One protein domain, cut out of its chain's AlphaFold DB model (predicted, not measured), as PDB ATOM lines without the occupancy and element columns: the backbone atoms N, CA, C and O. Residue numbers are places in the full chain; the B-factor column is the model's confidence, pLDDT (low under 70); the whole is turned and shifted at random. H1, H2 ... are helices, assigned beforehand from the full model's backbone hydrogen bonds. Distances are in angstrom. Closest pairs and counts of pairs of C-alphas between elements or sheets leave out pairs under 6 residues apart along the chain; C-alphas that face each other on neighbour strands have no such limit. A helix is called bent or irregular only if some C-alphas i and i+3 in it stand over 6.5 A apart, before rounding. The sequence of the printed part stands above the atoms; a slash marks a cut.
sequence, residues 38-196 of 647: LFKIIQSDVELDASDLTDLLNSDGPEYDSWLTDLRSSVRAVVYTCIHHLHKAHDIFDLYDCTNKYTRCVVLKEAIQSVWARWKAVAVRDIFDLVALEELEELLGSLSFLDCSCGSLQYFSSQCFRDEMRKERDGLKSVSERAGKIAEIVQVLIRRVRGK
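AT A GLANCE: This is residues 38 to 196 of the 647 residues of a protein of Ascobolus immersus RN42 (UniProt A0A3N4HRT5). A long rod-shaped bundle of helices: the two longest, H3 and H7, lie side by side and run opposite ways, H4 packs along part of H3, and H5 and then H6 follow one another along H7. Short H1 crosses H3, and tiny H2 lies near one end of the rod, where residues 58 to 63 stick out. The 159 printed residues have seven named helices, H1 to H7 in chain order, and no named strand; the class is all helix. The whole is only just compact, close to loose, with a radius of gyration of the C-alphas of 18.1 A and spans of 59 by 25 by 24 A.

HOW THE PARTS SIT: H1, residues 38 to 43, touches residues 73 to 81 of H3, residues 62 to 95, about perpendicular at 74 degrees; their closest C-alphas, Ile 42 and Ala 77, are 5.4 A apart. H2, residues 53 to 56, is close to H3 but not clearly touching, with the C-alphas of Leu 56 and Tyr 64 closest at 6.0 A. H4, residues 103 to 124, forms a helical hairpin with H3, whose residues 79 to 93 alone touch it, at a shallow tilt of 21 degrees; the closest C-alphas, Leu 86 and Ile 112, are 6.6 A apart. H5, residues 131 to 142, forms a hairpin with H4; they only just touch, with 3 pairs of C-alphas within 8 A, the closest being Val 122 and Ala 132 at 5.9 A. H6, residues 145 to 155, and H5 meet only through their link. H7, residues 159 to 195, touches H3, opposite ways at a shallow tilt of 25 degrees, with the C-alphas of His 85 and Glu 168 closest at 5.5 A. H7 touches H5 with residues 176 to 183 alone, closest at the C-alphas of Leu 140 and Ser 176, 6.0 A. H6 and H7 form a hairpin, closest at the C-alphas of Leu 146 and Arg 169, 6.5 A. H4 and H7 are apart. Every O i to N i+4 pair is within hydrogen-bond range in H1, H3, H5 and H7, against 17 of 18 in H4 and 5 of 7 in H6; H2 is too short for such a pair.

IN THESE COORDINATES: H1 begins at C-alpha 38 (104.978, 119.102, 110.868). H3 is 49.0 A long from first to last C-alpha, H4 32.7 A and H7 53.7 A. H6 is irregular: C-alphas 152 and 155 are 7.2 A apart. H7 ends at C-alpha 195 (118.828, 116.273, 76.779).

THE WHOLE: The C-alphas of Asp 60 and Tyr 155, the two farthest apart, are 59.6 A apart. The printed part has no cut, and no link is long. The mean pLDDT of the printed part is 70.8; 70 residues are under 70, among them 38 to 46 and 115 to 157.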
ATOM      1  N   LEU A  38     103.872 118.165 111.083       44.00
ATOM      2  CA  LEU A  38     104.978 119.102 110.868       44.00
ATOM      3  C   LEU A  38     106.268 118.667 111.567       44.00
ATOM      4  O   LEU A  38     107.327 118.685 110.954       44.00
ATOM      5  N   PHE A  39     106.197 118.196 112.815       46.28
ATOM      6  CA  PHE A  39     107.389 117.724 113.532       46.28
ATOM      7  C   PHE A  39     108.012 116.468 112.910       46.28
ATOM      8  O   PHE A  39     109.231 116.332 112.933       46.28
ATOM      9  N   LYS A  40     107.198 115.569 112.341       52.03
ATOM     10  CA  LYS A  40     107.699 114.388 111.619       52.03
ATOM     11  C   LYS A  40     108.319 114.769 110.275       52.03
ATOM     12  O   LYS A  40     109.350 114.213 109.926       52.03
ATOM     13  N   ILE A  41     107.726 115.738 109.576       51.78
ATOM     14  CA  ILE A  41     108.234 116.279 108.306       51.78
ATOM     15  C   ILE A  41     109.559 117.031 108.521       51.78
ATOM     16  O   ILE A  41     110.486 116.887 107.735       51.78
ATOM     17  N   ILE A  42     109.694 117.783 109.620       50.91
ATOM     18  CA  ILE A  42     110.936 118.492 109.977       50.91
ATOM     19  C   ILE A  42     112.057 117.510 110.377       50.91
ATOM     20  O   ILE A  42     113.231 117.823 110.219       50.91
ATOM     21  N   GLN A  43     111.714 116.325 110.897       51.84
ATOM     22  CA  GLN A  43     112.679 115.312 111.349       51.84
ATOM     23  C   GLN A  43     113.030 114.254 110.296       51.84
ATOM     24  O   GLN A  43     113.906 113.427 110.550       51.84
ATOM     25  N   SER A  44     112.360 114.229 109.141       57.97
ATOM     26  CA  SER A  44     112.683 113.272 108.086       57.97
ATOM     27  C   SER A  44     113.924 113.733 107.318       57.97
ATOM     28  O   SER A  44     113.848 114.532 106.380       57.97
ATOM     29  N   ASP A  45     115.081 113.214 107.717       58.41
ATOM     30  CA  ASP A  45     116.322 113.279 106.948       58.41
ATOM     31  C   ASP A  45     116.310 112.188 105.876       58.41
ATOM     32  O   ASP A  45     117.005 111.179 105.964       58.41
ATOM     33  N   VAL A  46     115.453 112.372 104.869       66.56
ATOM     34  CA  VAL A  46     115.552 111.592 103.636       66.56
ATOM     35  C   VAL A  46     116.777 112.115 102.892       66.56
ATOM     36  O   VAL A  46     116.768 113.227 102.359       66.56
ATOM     37  N   GLU A  47     117.869 111.354 102.940       73.12
ATOM     38  CA  GLU A  47     119.054 111.619 102.130       73.12
ATOM     39  C   GLU A  47     118.739 111.233 100.682       73.12
ATOM     40  O   GLU A  47     118.600 110.058 100.355       73.12
ATOM     41  N   LEU A  48     118.584 112.236  99.818       75.62
ATOM     42  CA  LEU A  48     118.496 112.025  98.377       75.62
ATOM     43  C   LEU A  48     119.920 111.852  97.836       75.62
ATOM     44  O   LEU A  48     120.695 112.811  97.826       75.62
ATOM     45  N   ASP A  49     120.271 110.643  97.401       74.19
ATOM     46  CA  ASP A  49     121.550 110.387  96.742       74.19
ATOM     47  C   ASP A  49     121.439 110.706  95.241       74.19
ATOM     48  O   ASP A  49     120.616 110.152  94.510       74.19
ATOM     49  N   ALA A  50     122.273 111.631  94.763       69.56
ATOM     50  CA  ALA A  50     122.323 112.006  93.351       69.56
ATOM     51  C   ALA A  50     122.875 110.879  92.456       69.56
ATOM     52  O   ALA A  50     122.672 110.911  91.239       69.56
ATOM     53  N   SER A  51     123.587 109.902  93.031       70.75
ATOM     54  CA  SER A  51     124.148 108.773  92.284       70.75
ATOM     55  C   SER A  51     123.077 107.777  91.823       70.75
ATOM     56  O   SER A  51     123.172 107.288  90.697       70.75
ATOM     57  N   ASP A  52     121.999 107.610  92.596       68.50
ATOM     58  CA  ASP A  52     120.860 106.745  92.251       68.50
ATOM     59  C   ASP A  52     120.019 107.316  91.099       68.50
ATOM     60  O   ASP A  52     119.409 106.577  90.326       68.50
ATOM     61  N   LEU A  53     120.052 108.639  90.901       73.88
ATOM     62  CA  LEU A  53     119.252 109.356  89.904       73.88
ATOM     63  C   LEU A  53     119.433 108.829  88.472       73.88
ATOM     64  O   LEU A  53     118.520 108.890  87.650       73.88
ATOM     65  N   THR A  54     120.634 108.351  88.139       74.06
ATOM     66  CA  THR A  54     120.962 107.904  86.777       74.06
ATOM     67  C   THR A  54     120.287 106.589  86.422       74.06
ATOM     68  O   THR A  54     119.872 106.444  85.270       74.06
ATOM     69  N   ASP A  55     120.173 105.682  87.386       78.00
ATOM     70  CA  ASP A  55     119.535 104.379  87.208       78.00
ATOM     71  C   ASP A  55     118.012 104.516  87.328       78.00
ATOM     72  O   ASP A  55     117.273 103.946  86.527       78.00
ATOM     73  N   LEU A  56     117.559 105.391  88.229       76.75
ATOM     74  CA  LEU A  56     116.151 105.672  88.509       76.75
ATOM     75  C   LEU A  56     115.442 106.437  87.372       76.75
ATOM     76  O   LEU A  56     114.284 106.184  87.072       76.75
ATOM     77  N   LEU A  57     116.147 107.324  86.656       73.38
ATOM     78  CA  LEU A  57     115.628 108.002  85.448       73.38
ATOM     79  C   LEU A  57     115.587 107.112  84.195       73.38
ATOM     80  O   LEU A  57     115.176 107.566  83.118       73.38
ATOM     81  N   ASN A  58     116.112 105.894  84.295       77.56
ATOM     82  CA  ASN A  58     116.060 104.890  83.241       77.56
ATOM     83  C   ASN A  58     115.096 103.742  83.596       77.56
ATOM     84  O   ASN A  58     114.897 102.863  82.757       77.56
ATOM     85  N   SER A  59     114.505 103.740  84.799       75.19
ATOM     86  CA  SER A  59     113.450 102.811  85.191       75.19
ATOM     87  C   SER A  59     112.076 103.478  85.046       75.19
ATOM     88  O   SER A  59     111.682 104.327  85.835       75.19
ATOM     89  N   ASP A  60     111.313 103.074  84.028       64.62
ATOM     90  CA  ASP A  60     109.912 103.495  83.856       64.62
ATOM     91  C   ASP A  60     109.009 102.697  84.816       64.62
ATOM     92  O   ASP A  60     108.259 101.806  84.408       64.62
ATOM     93  N   GLY A  61     109.144 102.936  86.124       78.25
ATOM     94  CA  GLY A  61     108.503 102.113  87.147       78.25
ATOM     95  C   GLY A  61     108.153 102.837  88.452       78.25
ATOM     96  O   GLY A  61     108.522 103.992  88.647       78.25
ATOM     97  N   PRO A  62     107.481 102.136  89.386       80.94
ATOM     98  CA  PRO A  62     106.992 102.688  90.660       80.94
ATOM     99  C   PRO A  62     108.096 103.252  91.570       80.94
ATOM    100  O   PRO A  62     107.817 104.004  92.501       80.94
ATOM    101  N   GLU A  63     109.356 102.902  91.305       79.81
ATOM    102  CA  GLU A  63     110.522 103.468  91.984       79.81
ATOM    103  C   GLU A  63     110.705 104.958  91.651       79.81
ATOM    104  O   GLU A  63     111.030 105.734  92.549       79.81
ATOM    105  N   TYR A  64     110.413 105.378  90.413       78.81
ATOM    106  CA  TYR A  64     110.462 106.780  89.985       78.81
ATOM    107  C   TYR A  64     109.408 107.637  90.689       78.81
ATOM    108  O   TYR A  64     109.733 108.695  91.231       78.81
ATOM    109  N   ASP A  65     108.172 107.146  90.774       76.56
ATOM    110  CA  ASP A  65     107.083 107.837  91.475       76.56
ATOM    111  C   ASP A  65     107.350 107.946  92.984       76.56
ATOM    112  O   ASP A  65     107.099 108.990  93.602       76.56
ATOM    113  N   SER A  66     107.906 106.887  93.586       81.69
ATOM    114  CA  SER A  66     108.337 106.904  94.988       81.69
ATOM    115  C   SER A  66     109.428 107.950  95.211       81.69
ATOM    116  O   SER A  66     109.320 108.772  96.120       81.69
ATOM    117  N   TRP A  67     110.441 107.983  94.345       83.88
ATOM    118  CA  TRP A  67     111.533 108.947  94.442       83.88
ATOM    119  C   TRP A  67     111.060 110.398  94.242       83.88
ATOM    120  O   TRP A  67     111.475 111.291  94.981       83.88
ATOM    121  N   LEU A  68     110.139 110.654  93.305       78.44
ATOM    122  CA  LEU A  68     109.520 111.977  93.136       78.44
ATOM    123  C   LEU A  68     108.730 112.403  94.377       78.44
ATOM    124  O   LEU A  68     108.746 113.577  94.761       78.44
ATOM    125  N   THR A  69     108.052 111.457  95.023       81.44
ATOM    126  CA  THR A  69     107.332 111.696  96.279       81.44
ATOM    127  C   THR A  69     108.296 112.061  97.412       81.44
ATOM    128  O   THR A  69     108.028 112.996  98.179       81.44
ATOM    129  N   ASP A  70     109.452 111.405  97.475       82.75
ATOM    130  CA  ASP A  70     110.516 111.696  98.441       82.75
ATOM    131  C   ASP A  70     111.183 113.056  98.181       82.75
ATOM    132  O   ASP A  70     111.437 113.824  99.118       82.75
ATOM    133  N   LEU A  71     111.385 113.417  96.910       81.75
ATOM    134  CA  LEU A  71     111.872 114.734  96.502       81.75
ATOM    135  C   LEU A  71     110.892 115.844  96.914       81.75
ATOM    136  O   LEU A  71     111.300 116.817  97.554       81.75
ATOM    137  N   ARG A  72     109.592 115.686  96.626       79.69
ATOM    138  CA  ARG A  72     108.537 116.636  97.043       79.69
ATOM    139  C   ARG A  72     108.489 116.794  98.560       79.69
ATOM    140  O   ARG A  72     108.400 117.913  99.071       79.69
ATOM    141  N   SER A  73     108.579 115.684  99.285       82.00
ATOM    142  CA  SER A  73     108.605 115.680 100.750       82.00
ATOM    143  C   SER A  73     109.833 116.412 101.295       82.00
ATOM    144  O   SER A  73     109.718 117.185 102.247       82.00
ATOM    145  N   SER A  74     110.987 116.250 100.646       82.19
ATOM    146  CA  SER A  74     112.233 116.930 101.009       82.19
ATOM    147  C   SER A  74     112.176 118.441 100.769       82.19
ATOM    148  O   SER A  74     112.606 119.209 101.633       82.19
ATOM    149  N   VAL A  75     111.592 118.887  99.652       79.44
ATOM    150  CA  VAL A  75     111.361 120.318  99.373       79.44
ATOM    151  C   VAL A  75     110.426 120.925 100.422       79.44
ATOM    152  O   VAL A  75     110.760 121.944 101.028       79.44
ATOM    153  N   ARG A  76     109.295 120.265 100.713       80.44
ATOM    154  CA  ARG A  76     108.364 120.695 101.773       80.44
ATOM    155  C   ARG A  76     109.077 120.820 103.119       80.44
ATOM    156  O   ARG A  76     108.922 121.832 103.800       80.44
ATOM    157  N   ALA A  77     109.886 119.829 103.490       82.75
ATOM    158  CA  ALA A  77     110.636 119.841 104.743       82.75
ATOM    159  C   ALA A  77     111.598 121.037 104.840       82.75
ATOM    160  O   ALA A  77     111.633 121.706 105.874       82.75
ATOM    161  N   VAL A  78     112.332 121.354 103.767       81.88
ATOM    162  CA  VAL A  78     113.225 122.526 103.709       81.88
ATOM    163  C   VAL A  78     112.451 123.821 103.944       81.88
ATOM    164  O   VAL A  78     112.842 124.622 104.797       81.88
ATOM    165  N   VAL A  79     111.324 124.009 103.255       77.69
ATOM    166  CA  VAL A  79     110.542 125.247 103.354       77.69
ATOM    167  C   VAL A  79     109.919 125.414 104.739       77.69
ATOM    168  O   VAL A  79     110.081 126.466 105.362       77.69
ATOM    169  N   TYR A  80     109.291 124.369 105.282       81.19
ATOM    170  CA  TYR A  80     108.733 124.425 106.636       81.19
ATOM    171  C   TYR A  80     109.805 124.676 107.699       81.19
ATOM    172  O   TYR A  80     109.575 125.441 108.635       81.19
ATOM    173  N   THR A  81     110.992 124.087 107.544       84.25
ATOM    174  CA  THR A  81     112.107 124.312 108.475       84.25
ATOM    175  C   THR A  81     112.636 125.745 108.372       84.25
ATOM    176  O   THR A  81     112.927 126.364 109.398       84.25
ATOM    177  N   CYS A  82     112.686 126.321 107.165       81.00
ATOM    178  CA  CYS A  82     113.027 127.729 106.959       81.00
ATOM    179  C   CYS A  82     112.040 128.659 107.680       81.00
ATOM    180  O   CYS A  82     112.447 129.503 108.481       81.00
ATOM    181  N   ILE A  83     110.740 128.480 107.435       79.00
ATOM    182  CA  ILE A  83     109.665 129.283 108.036       79.00
ATOM    183  C   ILE A  83     109.708 129.186 109.564       79.00
ATOM    184  O   ILE A  83     109.638 130.203 110.253       79.00
ATOM    185  N   HIS A  84     109.906 127.981 110.101       85.56
ATOM    186  CA  HIS A  84     110.041 127.746 111.539       85.56
ATOM    187  C   HIS A  84     111.179 128.551 112.172       85.56
ATOM    188  O   HIS A  84     110.973 129.209 113.193       85.56
ATOM    189  N   HIS A  85     112.371 128.537 111.572       84.25
ATOM    190  CA  HIS A  85     113.499 129.314 112.087       84.25
ATOM    191  C   HIS A  85     113.273 130.825 111.976       84.25
ATOM    192  O   HIS A  85     113.650 131.568 112.886       84.25
ATOM    193  N   LEU A  86     112.623 131.298 110.908       81.06
ATOM    194  CA  LEU A  86     112.285 132.714 110.762       81.06
ATOM    195  C   LEU A  86     111.241 133.174 111.793       81.06
ATOM    196  O   LEU A  86     111.411 134.241 112.387       81.06
ATOM    197  N   HIS A  87     110.215 132.364 112.073       81.56
ATOM    198  CA  HIS A  87     109.250 132.652 113.140       81.56
ATOM    199  C   HIS A  87     109.914 132.688 114.512       81.56
ATOM    200  O   HIS A  87     109.711 133.639 115.259       81.56
ATOM    201  N   LYS A  88     110.780 131.721 114.828       85.75
ATOM    202  CA  LYS A  88     111.532 131.750 116.089       85.75
ATOM    203  C   LYS A  88     112.418 132.978 116.218       85.75
ATOM    204  O   LYS A  88     112.491 133.561 117.296       85.75
ATOM    205  N   ALA A  89     113.080 133.382 115.137       81.06
ATOM    206  CA  ALA A  89     113.851 134.616 115.124       81.06
ATOM    207  C   ALA A  89     112.952 135.826 115.435       81.06
ATOM    208  O   ALA A  89     113.323 136.658 116.262       81.06
ATOM    209  N   HIS A  90     111.760 135.900 114.835       80.12
ATOM    210  CA  HIS A  90     110.770 136.942 115.116       80.12
ATOM    211  C   HIS A  90     110.310 136.934 116.584       80.12
ATOM    212  O   HIS A  90     110.347 137.976 117.237       80.12
ATOM    213  N   ASP A  91     109.982 135.766 117.140       83.00
ATOM    214  CA  ASP A  91     109.582 135.614 118.546       83.00
ATOM    215  C   ASP A  91     110.681 136.087 119.509       83.00
ATOM    216  O   ASP A  91     110.402 136.720 120.531       83.00
ATOM    217  N   ILE A  92     111.951 135.828 119.179       82.00
ATOM    218  CA  ILE A  92     113.098 136.339 119.940       82.00
ATOM    219  C   ILE A  92     113.162 137.876 119.842       82.00
ATOM    220  O   ILE A  92     113.438 138.545 120.838       82.00
ATOM    221  N   PHE A  93     112.872 138.488 118.690       76.44
ATOM    222  CA  PHE A  93     112.796 139.955 118.591       76.44
ATOM    223  C   PHE A  93     111.670 140.553 119.451       76.44
ATOM    224  O   PHE A  93     111.897 141.582 120.102       76.44
ATOM    225  N   ASP A  94     110.505 139.906 119.496       76.75
ATOM    226  CA  ASP A  94     109.354 140.312 120.315       76.75
ATOM    227  C   ASP A  94     109.633 140.177 121.813       76.75
ATOM    228  O   ASP A  94     109.438 141.127 122.579       76.75
ATOM    229  N   LEU A  95     110.153 139.023 122.239       81.06
ATOM    230  CA  LEU A  95     110.422 138.723 123.647       81.06
ATOM    231  C   LEU A  95     111.371 139.741 124.293       81.06
ATOM    232  O   LEU A  95     111.254 140.049 125.482       81.06
ATOM    233  N   TYR A  96     112.315 140.262 123.511       75.94
ATOM    234  CA  TYR A  96     113.308 141.223 123.975       75.94
ATOM    235  C   TYR A  96     112.935 142.690 123.680       75.94
ATOM    236  O   TYR A  96     113.798 143.558 123.834       75.94
ATOM    237  N   ASP A  97     111.683 142.986 123.287       70.56
ATOM    238  CA  ASP A  97     111.176 144.337 122.946       70.56
ATOM    239  C   ASP A  97     112.110 145.077 121.968       70.56
ATOM    240  O   ASP A  97     112.401 146.275 122.073       70.56
ATOM    241  N   CYS A  98     112.665 144.320 121.021       66.62
ATOM    242  CA  CYS A  98     113.565 144.848 120.002       66.62
ATOM    243  C   CYS A  98     112.802 145.322 118.757       66.62
ATOM    244  O   CYS A  98     113.373 146.032 117.930       66.62
ATOM    245  N   THR A  99     111.512 145.003 118.651       60.41
ATOM    246  CA  THR A  99     110.648 145.333 117.509       60.41
ATOM    247  C   THR A  99     110.452 146.832 117.311       60.41
ATOM    248  O   THR A  99     110.551 147.323 116.192       60.41
ATOM    249  N   ASN A 100     110.315 147.595 118.397       51.66
ATOM    250  CA  ASN A 100     110.144 149.053 118.338       51.66
ATOM    251  C   ASN A 100     111.444 149.835 118.084       51.66
ATOM    252  O   ASN A 100     111.405 151.024 117.767       51.66
ATOM    253  N   LYS A 101     112.611 149.207 118.277       54.72
ATOM    254  CA  LYS A 101     113.923 149.880 118.202       54.72
ATOM    255  C   LYS A 101     114.735 149.496 116.977       54.72
ATOM    256  O   LYS A 101     115.758 150.126 116.714       54.72
ATOM    257  N   TYR A 102     114.316 148.467 116.253       58.78
ATOM    258  CA  TYR A 102     115.106 147.893 115.182       58.78
ATOM    259  C   TYR A 102     114.344 148.006 113.867       58.78
ATOM    260  O   TYR A 102     113.454 147.215 113.577       58.78
ATOM    261  N   THR A 103     114.733 148.975 113.036       57.84
ATOM    262  CA  THR A 103     114.200 149.175 111.674       57.84
ATOM    263  C   THR A 103     114.256 147.910 110.814       57.84
ATOM    264  O   THR A 103     113.468 147.767 109.889       57.84
ATOM    265  N   ARG A 104     115.137 146.954 111.135       59.81
ATOM    266  CA  ARG A 104     115.222 145.666 110.431       59.81
ATOM    267  C   ARG A 104     114.247 144.590 110.932       59.81
ATOM    268  O   ARG A 104     114.222 143.516 110.348       59.81
ATOM    269  N   CYS A 105     113.459 144.836 111.982       62.28
ATOM    270  CA  CYS A 105     112.365 143.934 112.364       62.28
ATOM    271  C   CYS A 105     111.236 143.976 111.321       62.28
ATOM    272  O   CYS A 105     110.719 142.931 110.942       62.28
ATOM    273  N   VAL A 106     110.955 145.165 110.770       65.94
ATOM    274  CA  VAL A 106     110.066 145.334 109.609       65.94
ATOM    275  C   VAL A 106     110.579 144.510 108.426       65.94
ATOM    276  O   VAL A 106     109.838 143.697 107.893       65.94
ATOM    277  N   VAL A 107     111.879 144.604 108.122       65.69
ATOM    278  CA  VAL A 107     112.526 143.820 107.052       65.69
ATOM    279  C   VAL A 107     112.421 142.306 107.288       65.69
ATOM    280  O   VAL A 107     112.179 141.556 106.352       65.69
ATOM    281  N   LEU A 108     112.572 141.832 108.533       65.31
ATOM    282  CA  LEU A 108     112.384 140.412 108.867       65.31
ATOM    283  C   LEU A 108     110.927 139.970 108.655       65.31
ATOM    284  O   LEU A 108     110.691 138.885 108.131       65.31
ATOM    285  N   LYS A 109     109.955 140.800 109.047       69.06
ATOM    286  CA  LYS A 109     108.527 140.517 108.862       69.06
ATOM    287  C   LYS A 109     108.150 140.481 107.379       69.06
ATOM    288  O   LYS A 109     107.488 139.541 106.950       69.06
ATOM    289  N   GLU A 110     108.625 141.450 106.602       71.06
ATOM    290  CA  GLU A 110     108.470 141.488 105.142       71.06
ATOM    291  C   GLU A 110     109.118 140.267 104.484       71.06
ATOM    292  O   GLU A 110     108.517 139.649 103.609       71.06
ATOM    293  N   ALA A 111     110.304 139.857 104.946       65.44
ATOM    294  CA  ALA A 111     110.956 138.647 104.462       65.44
ATOM    295  C   ALA A 111     110.105 137.401 104.747       65.44
ATOM    296  O   ALA A 111     109.849 136.647 103.818       65.44
ATOM    297  N   ILE A 112     109.605 137.212 105.978       67.19
ATOM    298  CA  ILE A 112     108.710 136.092 106.343       67.19
ATOM    299  C   ILE A 112     107.480 136.054 105.434       67.19
ATOM    300  O   ILE A 112     107.130 134.996 104.910       67.19
ATOM    301  N   GLN A 113     106.838 137.204 105.229       70.38
ATOM    302  CA  GLN A 113     105.659 137.316 104.373       70.38
ATOM    303  C   GLN A 113     105.985 137.002 102.910       70.38
ATOM    304  O   GLN A 113     105.234 136.272 102.271       70.38
ATOM    305  N   SER A 114     107.124 137.481 102.408       72.88
ATOM    306  CA  SER A 114     107.611 137.189 101.057       72.88
ATOM    307  C   SER A 114     107.911 135.697 100.867       72.88
ATOM    308  O   SER A 114     107.417 135.099  99.913       72.88
ATOM    309  N   VAL A 115     108.624 135.058 101.812       64.75
ATOM    310  CA  VAL A 115     108.884 133.603 101.804       64.75
ATOM    311  C   VAL A 115     107.572 132.826 101.745       64.75
ATOM    312  O   VAL A 115     107.426 131.904 100.947       64.75
ATOM    313  N   TRP A 116     106.613 133.200 102.590       67.81
ATOM    314  CA  TRP A 116     105.336 132.506 102.703       67.81
ATOM    315  C   TRP A 116     104.455 132.687 101.466       67.81
ATOM    316  O   TRP A 116     103.859 131.720 100.998       67.81
ATOM    317  N   ALA A 117     104.393 133.901 100.914       69.19
ATOM    318  CA  ALA A 117     103.642 134.190  99.697       69.19
ATOM    319  C   ALA A 117     104.210 133.427  98.494       69.19
ATOM    320  O   ALA A 117     103.452 132.773  97.778       69.19
ATOM    321  N   ARG A 118     105.540 133.430  98.324       67.38
ATOM    322  CA  ARG A 118     106.208 132.644  97.277       67.38
ATOM    323  C   ARG A 118     105.967 131.151  97.470       67.38
ATOM    324  O   ARG A 118     105.566 130.479  96.533       67.38
ATOM    325  N   TRP A 119     106.096 130.635  98.695       66.12
ATOM    326  CA  TRP A 119     105.789 129.230  98.975       66.12
ATOM    327  C   TRP A 119     104.345 128.858  98.638       66.12
ATOM    328  O   TRP A 119     104.123 127.809  98.048       66.12
ATOM    329  N   LYS A 120     103.363 129.700  98.977       65.69
ATOM    330  CA  LYS A 120     101.963 129.460  98.603       65.69
ATOM    331  C   LYS A 120     101.789 129.388  97.088       65.69
ATOM    332  O   LYS A 120     101.144 128.462  96.616       65.69
ATOM    333  N   ALA A 121     102.400 130.311  96.345       64.38
ATOM    334  CA  ALA A 121     102.355 130.297  94.884       64.38
ATOM    335  C   ALA A 121     102.961 129.007  94.304       64.38
ATOM    336  O   ALA A 121     102.411 128.430  93.371       64.38
ATOM    337  N   VAL A 122     104.049 128.519  94.901       60.78
ATOM    338  CA  VAL A 122     104.701 127.259  94.517       60.78
ATOM    339  C   VAL A 122     103.872 126.035  94.906       60.78
ATOM    340  O   VAL A 122     103.793 125.085  94.139       60.78
ATOM    341  N   ALA A 123     103.258 126.033  96.089       59.84
ATOM    342  CA  ALA A 123     102.510 124.892  96.614       59.84
ATOM    343  C   ALA A 123     101.178 124.650  95.887       59.84
ATOM    344  O   ALA A 123     100.687 123.525  95.921       59.84
ATOM    345  N   VAL A 124     100.610 125.692  95.271       56.44
ATOM    346  CA  VAL A 124      99.381 125.626  94.461       56.44
ATOM    347  C   VAL A 124      99.667 125.139  93.036       56.44
ATOM    348  O   VAL A 124      98.802 124.547  92.405       56.44
ATOM    349  N   ARG A 125     100.888 125.328  92.520       59.44
ATOM    350  CA  ARG A 125     101.274 124.793  91.209       59.44
ATOM    351  C   ARG A 125     101.564 123.297  91.350       59.44
ATOM    352  O   ARG A 125     102.559 122.903  91.950       59.44
ATOM    353  N   ASP A 126     100.709 122.458  90.766       50.66
ATOM    354  CA  ASP A 126     100.795 120.985  90.826       50.66
ATOM    355  C   ASP A 126     102.059 120.390  90.167       50.66
ATOM    356  O   ASP A 126     102.383 119.199  90.281       50.66
ATOM    357  N   ILE A 127     102.827 121.234  89.485       48.84
ATOM    358  CA  ILE A 127     103.982 120.856  88.689       48.84
ATOM    359  C   ILE A 127     105.218 121.526  89.281       48.84
ATOM    360  O   ILE A 127     105.161 122.660  89.747       48.84
ATOM    361  N   PHE A 128     106.338 120.795  89.258       54.16
ATOM    362  CA  PHE A 128     107.691 121.278  89.530       54.16
ATOM    363  C   PHE A 128     108.031 122.456  88.611       54.16
ATOM    364  O   PHE A 128     108.758 122.304  87.628       54.16
ATOM    365  N   ASP A 129     107.493 123.628  88.910       52.19
ATOM    366  CA  ASP A 129     107.850 124.831  88.199       52.19
ATOM    367  C   ASP A 129     109.275 125.153  88.630       52.19
ATOM    368  O   ASP A 129     109.544 125.476  89.784       52.19
ATOM    369  N   LEU A 130     110.227 124.927  87.733       51.12
ATOM    370  CA  LEU A 130     111.665 125.014  87.998       51.12
ATOM    371  C   LEU A 130     112.066 126.395  88.537       51.12
ATOM    372  O   LEU A 130     113.022 126.518  89.302       51.12
ATOM    373  N   VAL A 131     111.245 127.392  88.208       53.06
ATOM    374  CA  VAL A 131     111.256 128.759  88.726       53.06
ATOM    375  C   VAL A 131     111.154 128.791  90.259       53.06
ATOM    376  O   VAL A 131     111.889 129.525  90.909       53.06
ATOM    377  N   ALA A 132     110.345 127.920  90.866       57.69
ATOM    378  CA  ALA A 132     110.114 127.858  92.309       57.69
ATOM    379  C   ALA A 132     111.369 127.553  93.144       57.69
ATOM    380  O   ALA A 132     111.490 127.998  94.286       57.69
ATOM    381  N   LEU A 133     112.286 126.742  92.605       56.12
ATOM    382  CA  LEU A 133     113.491 126.306  93.315       56.12
ATOM    383  C   LEU A 133     114.638 127.304  93.166       56.12
ATOM    384  O   LEU A 133     115.354 127.535  94.139       56.12
ATOM    385  N   GLU A 134     114.771 127.934  91.996       61.09
ATOM    386  CA  GLU A 134     115.689 129.062  91.800       61.09
ATOM    387  C   GLU A 134     115.259 130.260  92.662       61.09
ATOM    388  O   GLU A 134     116.088 130.865  93.342       61.09
ATOM    389  N   GLU A 135     113.952 130.528  92.749       63.62
ATOM    390  CA  GLU A 135     113.394 131.535  93.658       63.62
ATOM    391  C   GLU A 135     113.619 131.191  95.136       63.62
ATOM    392  O   GLU A 135     113.839 132.096  95.944       63.62
ATOM    393  N   LEU A 136     113.577 129.907  95.513       60.00
ATOM    394  CA  LEU A 136     113.868 129.461  96.877       60.00
ATOM    395  C   LEU A 136     115.353 129.644  97.221       60.00
ATOM    396  O   LEU A 136     115.671 130.073  98.331       60.00
ATOM    397  N   GLU A 137     116.260 129.348  96.291       63.28
ATOM    398  CA  GLU A 137     117.702 129.558  96.462       63.28
ATOM    399  C   GLU A 137     118.046 131.052  96.558       63.28
ATOM    400  O   GLU A 137     118.765 131.459  97.475       63.28
ATOM    401  N   GLU A 138     117.473 131.887  95.686       66.06
ATOM    402  CA  GLU A 138     117.613 133.346  95.742       66.06
ATOM    403  C   GLU A 138     117.104 133.894  97.083       66.06
ATOM    404  O   GLU A 138     117.764 134.704  97.746       66.06
ATOM    405  N   LEU A 139     115.953 133.398  97.530       61.84
ATOM    406  CA  LEU A 139     115.342 133.781  98.790       61.84
ATOM    407  C   LEU A 139     116.204 133.370  99.988       61.84
ATOM    408  O   LEU A 139     116.443 134.203 100.863       61.84
ATOM    409  N   LEU A 140     116.746 132.151 100.012       61.91
ATOM    410  CA  LEU A 140     117.666 131.685 101.056       61.91
ATOM    411  C   LEU A 140     119.001 132.450 101.032       61.91
ATOM    412  O   LEU A 140     119.526 132.792 102.095       61.91
ATOM    413  N   GLY A 141     119.507 132.816  99.851       63.91
ATOM    414  CA  GLY A 141     120.673 133.691  99.687       63.91
ATOM    415  C   GLY A 141     120.429 135.120 100.197       63.91
ATOM    416  O   GLY A 141     121.315 135.746 100.795       63.91
ATOM    417  N   SER A 142     119.200 135.625 100.052       61.44
ATOM    418  CA  SER A 142     118.780 136.936 100.564       61.44
ATOM    419  C   SER A 142     118.687 136.992 102.100       61.44
ATOM    420  O   SER A 142     118.813 138.071 102.688       61.44
ATOM    421  N   LEU A 143     118.594 135.838 102.784       61.56
ATOM    422  CA  LEU A 143     118.589 135.739 104.256       61.56
ATOM    423  C   LEU A 143     119.934 136.122 104.913       61.56
ATOM    424  O   LEU A 143     120.052 136.124 106.143       61.56
ATOM    425  N   SER A 144     120.932 136.543 104.126       58.00
ATOM    426  CA  SER A 144     122.165 137.206 104.586       58.00
ATOM    427  C   SER A 144     121.920 138.413 105.515       58.00
ATOM    428  O   SER A 144     122.804 138.809 106.286       58.00
ATOM    429  N   PHE A 145     120.701 138.964 105.550       58.97
ATOM    430  CA  PHE A 145     120.324 139.990 106.523       58.97
ATOM    431  C   PHE A 145     120.400 139.503 107.986       58.97
ATOM    432  O   PHE A 145     120.635 140.321 108.885       58.97
ATOM    433  N   LEU A 146     120.264 138.198 108.260       59.09
ATOM    434  CA  LEU A 146     120.435 137.654 109.613       59.09
ATOM    435  C   LEU A 146     121.891 137.744 110.085       59.09
ATOM    436  O   LEU A 146     122.134 138.058 111.255       59.09
ATOM    437  N   ASP A 147     122.858 137.601 109.175       57.34
ATOM    438  CA  ASP A 147     124.271 137.874 109.459       57.34
ATOM    439  C   ASP A 147     124.496 139.372 109.750       57.34
ATOM    440  O   ASP A 147     125.187 139.730 110.713       57.34
ATOM    441  N   CYS A 148     123.824 140.265 109.012       51.38
ATOM    442  CA  CYS A 148     123.842 141.704 109.294       51.38
ATOM    443  C   CYS A 148     123.212 142.054 110.651       51.38
ATOM    444  O   CYS A 148     123.724 142.932 111.353       51.38
ATOM    445  N   SER A 149     122.124 141.394 111.046       55.22
ATOM    446  CA  SER A 149     121.471 141.637 112.334       55.22
ATOM    447  C   SER A 149     122.377 141.211 113.499       55.22
ATOM    448  O   SER A 149     122.676 142.037 114.360       55.22
ATOM    449  N   CYS A 150     122.966 140.011 113.465       56.16
ATOM    450  CA  CYS A 150     123.864 139.523 114.520       56.16
ATOM    451  C   CYS A 150     125.122 140.394 114.712       56.16
ATOM    452  O   CYS A 150     125.546 140.620 115.849       56.16
ATOM    453  N   GLY A 151     125.711 140.911 113.626       55.03
ATOM    454  CA  GLY A 151     126.882 141.798 113.695       55.03
ATOM    455  C   GLY A 151     126.565 143.185 114.265       55.03
ATOM    456  O   GLY A 151     127.317 143.724 115.074       55.03
ATOM    457  N   SER A 152     125.404 143.737 113.907       52.88
ATOM    458  CA  SER A 152     124.956 145.064 114.358       52.88
ATOM    459  C   SER A 152     124.442 145.059 115.809       52.88
ATOM    460  O   SER A 152     124.393 146.097 116.466       52.88
ATOM    461  N   LEU A 153     124.057 143.886 116.324       54.97
ATOM    462  CA  LEU A 153     123.479 143.685 117.659       54.97
ATOM    463  C   LEU A 153     124.520 143.633 118.792       54.97
ATOM    464  O   LEU A 153     124.144 143.504 119.963       54.97
ATOM    465  N   GLN A 154     125.817 143.776 118.484       54.38
ATOM    466  CA  GLN A 154     126.899 143.746 119.477       54.38
ATOM    467  C   GLN A 154     126.781 144.826 120.566       54.38
ATOM    468  O   GLN A 154     127.256 144.593 121.677       54.38
ATOM    469  N   TYR A 155     126.116 145.952 120.285       54.25
ATOM    470  CA  TYR A 155     126.097 147.120 121.172       54.25
ATOM    471  C   TYR A 155     124.860 147.243 122.077       54.25
ATOM    472  O   TYR A 155     124.904 148.016 123.032       54.25
ATOM    473  N   PHE A 156     123.775 146.495 121.831       52.78
ATOM    474  CA  PHE A 156     122.475 146.779 122.470       52.78
ATOM    475  C   PHE A 156     121.711 145.572 123.036       52.78
ATOM    476  O   PHE A 156     120.639 145.762 123.603       52.78
ATOM    477  N   SER A 157     122.236 144.347 122.929       63.16
ATOM    478  CA  SER A 157     121.493 143.134 123.302       63.16
ATOM    479  C   SER A 157     122.179 142.288 124.382       63.16
ATOM    480  O   SER A 157     123.401 142.310 124.548       63.16
ATOM    481  N   SER A 158     121.372 141.544 125.148       79.75
ATOM    482  CA  SER A 158     121.863 140.603 126.161       79.75
ATOM    483  C   SER A 158     122.605 139.423 125.515       79.75
ATOM    484  O   SER A 158     122.304 139.037 124.389       79.75
ATOM    485  N   GLN A 159     123.556 138.810 126.230       79.75
ATOM    486  CA  GLN A 159     124.267 137.619 125.736       79.75
ATOM    487  C   GLN A 159     123.301 136.481 125.356       79.75
ATOM    488  O   GLN A 159     123.500 135.847 124.329       79.75
ATOM    489  N   CYS A 160     122.227 136.300 126.134       82.12
ATOM    490  CA  CYS A 160     121.184 135.298 125.895       82.12
ATOM    491  C   CYS A 160     120.511 135.486 124.528       82.12
ATOM    492  O   CYS A 160     120.483 134.561 123.729       82.12
ATOM    493  N   PHE A 161     120.085 136.717 124.219       82.69
ATOM    494  CA  PHE A 161     119.502 137.061 122.920       82.69
ATOM    495  C   PHE A 161     120.464 136.745 121.765       82.69
ATOM    496  O   PHE A 161     120.062 136.193 120.746       82.69
ATOM    497  N   ARG A 162     121.758 137.063 121.924       78.94
ATOM    498  CA  ARG A 162     122.765 136.796 120.883       78.94
ATOM    499  C   ARG A 162     122.963 135.307 120.635       78.94
ATOM    500  O   ARG A 162     123.144 134.918 119.485       78.94
ATOM    501  N   ASP A 163     122.964 134.501 121.689       85.06
ATOM    502  CA  ASP A 163     123.156 133.057 121.575       85.06
ATOM    503  C   ASP A 163     121.914 132.375 120.975       85.06
ATOM    504  O   ASP A 163     122.055 131.496 120.126       85.06
ATOM    505  N   GLU A 164     120.707 132.835 121.322       86.69
ATOM    506  CA  GLU A 164     119.451 132.361 120.721       86.69
ATOM    507  C   GLU A 164     119.336 132.750 119.241       86.69
ATOM    508  O   GLU A 164     119.116 131.885 118.397       86.69
ATOM    509  N   MET A 165     119.602 134.010 118.885       82.44
ATOM    510  CA  MET A 165     119.615 134.444 117.480       82.44
ATOM    511  C   MET A 165     120.691 133.731 116.655       82.44
ATOM    512  O   MET A 165     120.465 133.398 115.492       82.44
ATOM    513  N   ARG A 166     121.864 133.459 117.247       83.62
ATOM    514  CA  ARG A 166     122.918 132.680 116.585       83.62
ATOM    515  C   ARG A 166     122.445 131.264 116.277       83.62
ATOM    516  O   ARG A 166     122.720 130.774 115.188       83.62
ATOM    517  N   LYS A 167     121.720 130.632 117.200       88.75
ATOM    518  CA  LYS A 167     121.164 129.292 117.003       88.75
ATOM    519  C   LYS A 167     120.187 129.250 115.828       88.75
ATOM    520  O   LYS A 167     120.300 128.359 114.993       88.75
ATOM    521  N   GLU A 168     119.266 130.208 115.741       89.69
ATOM    522  CA  GLU A 168     118.294 130.245 114.637       89.69
ATOM    523  C   GLU A 168     118.971 130.558 113.293       89.69
ATOM    524  O   GLU A 168     118.647 129.954 112.272       89.69
ATOM    525  N   ARG A 169     119.998 131.415 113.298       83.81
ATOM    526  CA  ARG A 169     120.849 131.660 112.126       83.81
ATOM    527  C   ARG A 169     121.579 130.400 111.658       83.81
ATOM    528  O   ARG A 169     121.609 130.124 110.464       83.81
ATOM    529  N   ASP A 170     122.206 129.670 112.575       85.81
ATOM    530  CA  ASP A 170     122.945 128.451 112.234       85.81
ATOM    531  C   ASP A 170     121.979 127.366 111.710       85.81
ATOM    532  O   ASP A 170     122.318 126.646 110.772       85.81
ATOM    533  N   GLY A 171     120.742 127.330 112.224       87.06
ATOM    534  CA  GLY A 171     119.648 126.527 111.671       87.06
ATOM    535  C   GLY A 171     119.318 126.887 110.221       87.06
ATOM    536  O   GLY A 171     119.299 126.013 109.359       87.06
ATOM    537  N   LEU A 172     119.159 128.175 109.908       81.88
ATOM    538  CA  LEU A 172     118.897 128.629 108.535       81.88
ATOM    539  C   LEU A 172     120.051 128.350 107.569       81.88
ATOM    540  O   LEU A 172     119.799 128.030 106.410       81.88
ATOM    541  N   LYS A 173     121.305 128.397 108.034       83.31
ATOM    542  CA  LYS A 173     122.458 127.974 107.219       83.31
ATOM    543  C   LYS A 173     122.375 126.494 106.859       83.31
ATOM    544  O   LYS A 173     122.537 126.151 105.695       83.31
ATOM    545  N   SER A 174     122.030 125.643 107.823       86.62
ATOM    546  CA  SER A 174     121.819 124.214 107.567       86.62
ATOM    547  C   SER A 174     120.667 123.961 106.582       86.62
ATOM    548  O   SER A 174     120.805 123.136 105.679       86.62
ATOM    549  N   VAL A 175     119.560 124.707 106.695       84.44
ATOM    550  CA  VAL A 175     118.444 124.638 105.733       84.44
ATOM    551  C   VAL A 175     118.887 125.076 104.335       84.44
ATOM    552  O   VAL A 175     118.553 124.407 103.360       84.44
ATOM    553  N   SER A 176     119.677 126.147 104.232       79.75
ATOM    554  CA  SER A 176     120.220 126.640 102.962       79.75
ATOM    555  C   SER A 176     121.153 125.635 102.290       79.75
ATOM    556  O   SER A 176     121.057 125.433 101.084       79.75
ATOM    557  N   GLU A 177     122.024 124.970 103.051       84.50
ATOM    558  CA  GLU A 177     122.894 123.909 102.525       84.50
ATOM    559  C   GLU A 177     122.076 122.721 101.999       84.50
ATOM    560  O   GLU A 177     122.395 122.158 100.950       84.50
ATOM    561  N   ARG A 178     120.996 122.348 102.699       83.25
ATOM    562  CA  ARG A 178     120.084 121.284 102.256       83.25
ATOM    563  C   ARG A 178     119.311 121.684 100.997       83.25
ATOM    564  O   ARG A 178     119.189 120.868 100.090       83.25
ATOM    565  N   ALA A 179     118.837 122.927 100.922       79.94
ATOM    566  CA  ALA A 179     118.160 123.462  99.744       79.94
ATOM    567  C   ALA A 179     119.072 123.457  98.510       79.94
ATOM    568  O   ALA A 179     118.647 122.991  97.457       79.94
ATOM    569  N   GLY A 180     120.335 123.874  98.659       79.00
ATOM    570  CA  GLY A 180     121.318 123.861  97.570       79.00
ATOM    571  C   GLY A 180     121.552 122.459  96.999       79.00
ATOM    572  O   GLY A 180     121.544 122.275  95.787       79.00
ATOM    573  N   LYS A 181     121.647 121.432  97.856       83.94
ATOM    574  CA  LYS A 181     121.752 120.032  97.400       83.94
ATOM    575  C   LYS A 181     120.523 119.575  96.610       83.94
ATOM    576  O   LYS A 181     120.659 118.899  95.596       83.94
ATOM    577  N   ILE A 182     119.321 119.941  97.062       82.25
ATOM    578  CA  ILE A 182     118.078 119.623  96.342       82.25
ATOM    579  C   ILE A 182     118.041 120.353  94.994       82.25
ATOM    580  O   ILE A 182     117.689 119.744  93.984       82.25
ATOM    581  N   ALA A 183     118.449 121.623  94.956       77.44
ATOM    582  CA  ALA A 183     118.535 122.403  93.727       77.44
ATOM    583  C   ALA A 183     119.512 121.769  92.722       77.44
ATOM    584  O   ALA A 183     119.166 121.620  91.551       77.44
ATOM    585  N   GLU A 184     120.682 121.299  93.167       81.44
ATOM    586  CA  GLU A 184     121.630 120.559  92.321       81.44
ATOM    587  C   GLU A 184     121.005 119.287  91.722       81.44
ATOM    588  O   GLU A 184     121.126 119.052  90.517       81.44
ATOM    589  N   ILE A 185     120.297 118.493  92.534       81.50
ATOM    590  CA  ILE A 185     119.601 117.273  92.087       81.50
ATOM    591  C   ILE A 185     118.553 117.602  91.020       81.50
ATOM    592  O   ILE A 185     118.497 116.953  89.971       81.50
ATOM    593  N   VAL A 186     117.752 118.641  91.253       79.19
ATOM    594  CA  VAL A 186     116.722 119.075  90.305       79.19
ATOM    595  C   VAL A 186     117.356 119.606  89.021       79.19
ATOM    596  O   VAL A 186     116.937 119.211  87.938       79.19
ATOM    597  N   GLN A 187     118.425 120.396  89.097       78.06
ATOM    598  CA  GLN A 187     119.159 120.881  87.921       78.06
ATOM    599  C   GLN A 187     119.723 119.736  87.065       78.06
ATOM    600  O   GLN A 187     119.693 119.804  85.832       78.06
ATOM    601  N   VAL A 188     120.206 118.654  87.683       80.50
ATOM    602  CA  VAL A 188     120.622 117.442  86.953       80.50
ATOM    603  C   VAL A 188     119.430 116.793  86.245       80.50
ATOM    604  O   VAL A 188     119.548 116.427  85.071       80.50
ATOM    605  N   LEU A 189     118.280 116.701  86.917       78.06
ATOM    606  CA  LEU A 189     117.046 116.164  86.344       78.06
ATOM    607  C   LEU A 189     116.578 116.998  85.139       78.06
ATOM    608  O   LEU A 189     116.341 116.436  84.070       78.06
ATOM    609  N   ILE A 190     116.578 118.331  85.253       73.25
ATOM    610  CA  ILE A 190     116.249 119.266  84.161       73.25
ATOM    611  C   ILE A 190     117.137 119.028  82.945       73.25
ATOM    612  O   ILE A 190     116.644 118.839  81.832       73.25
ATOM    613  N   ARG A 191     118.464 119.052  83.139       78.00
ATOM    614  CA  ARG A 191     119.429 118.902  82.038       78.00
ATOM    615  C   ARG A 191     119.223 117.585  81.302       78.00
ATOM    616  O   ARG A 191     119.412 117.525  80.090       78.00
ATOM    617  N   ARG A 192     118.815 116.540  82.021       74.00
ATOM    618  CA  ARG A 192     118.592 115.210  81.460       74.00
ATOM    619  C   ARG A 192     117.251 115.078  80.740       74.00
ATOM    620  O   ARG A 192     117.230 114.476  79.673       74.00
ATOM    621  N   VAL A 193     116.179 115.677  81.263       70.81
ATOM    622  CA  VAL A 193     114.882 115.771  80.564       70.81
ATOM    623  C   VAL A 193     115.047 116.559  79.262       70.81
ATOM    624  O   VAL A 193     114.701 116.057  78.193       70.81
ATOM    625  N   ARG A 194     115.704 117.726  79.320       72.19
ATOM    626  CA  ARG A 194     116.020 118.541  78.133       72.19
ATOM    627  C   ARG A 194     116.919 117.800  77.137       72.19
ATOM    628  O   ARG A 194     116.687 117.862  75.936       72.19
ATOM    629  N   GLY A 195     117.914 117.054  77.620       73.38
ATOM    630  CA  GLY A 195     118.828 116.273  76.779       73.38
ATOM    631  C   GLY A 195     118.197 115.058  76.086       73.38
ATOM    632  O   GLY A 195     118.745 114.591  75.090       73.38
ATOM    633  N   LYS A 196     117.054 114.551  76.573       69.44
ATOM    634  CA  LYS A 196     116.295 113.466  75.922       69.44
ATOM    635  C   LYS A 196     115.383 113.965  74.782       69.44
ATOM    636  O   LYS A 196     114.744 113.137  74.144       69.44
TER     637      LYS A 196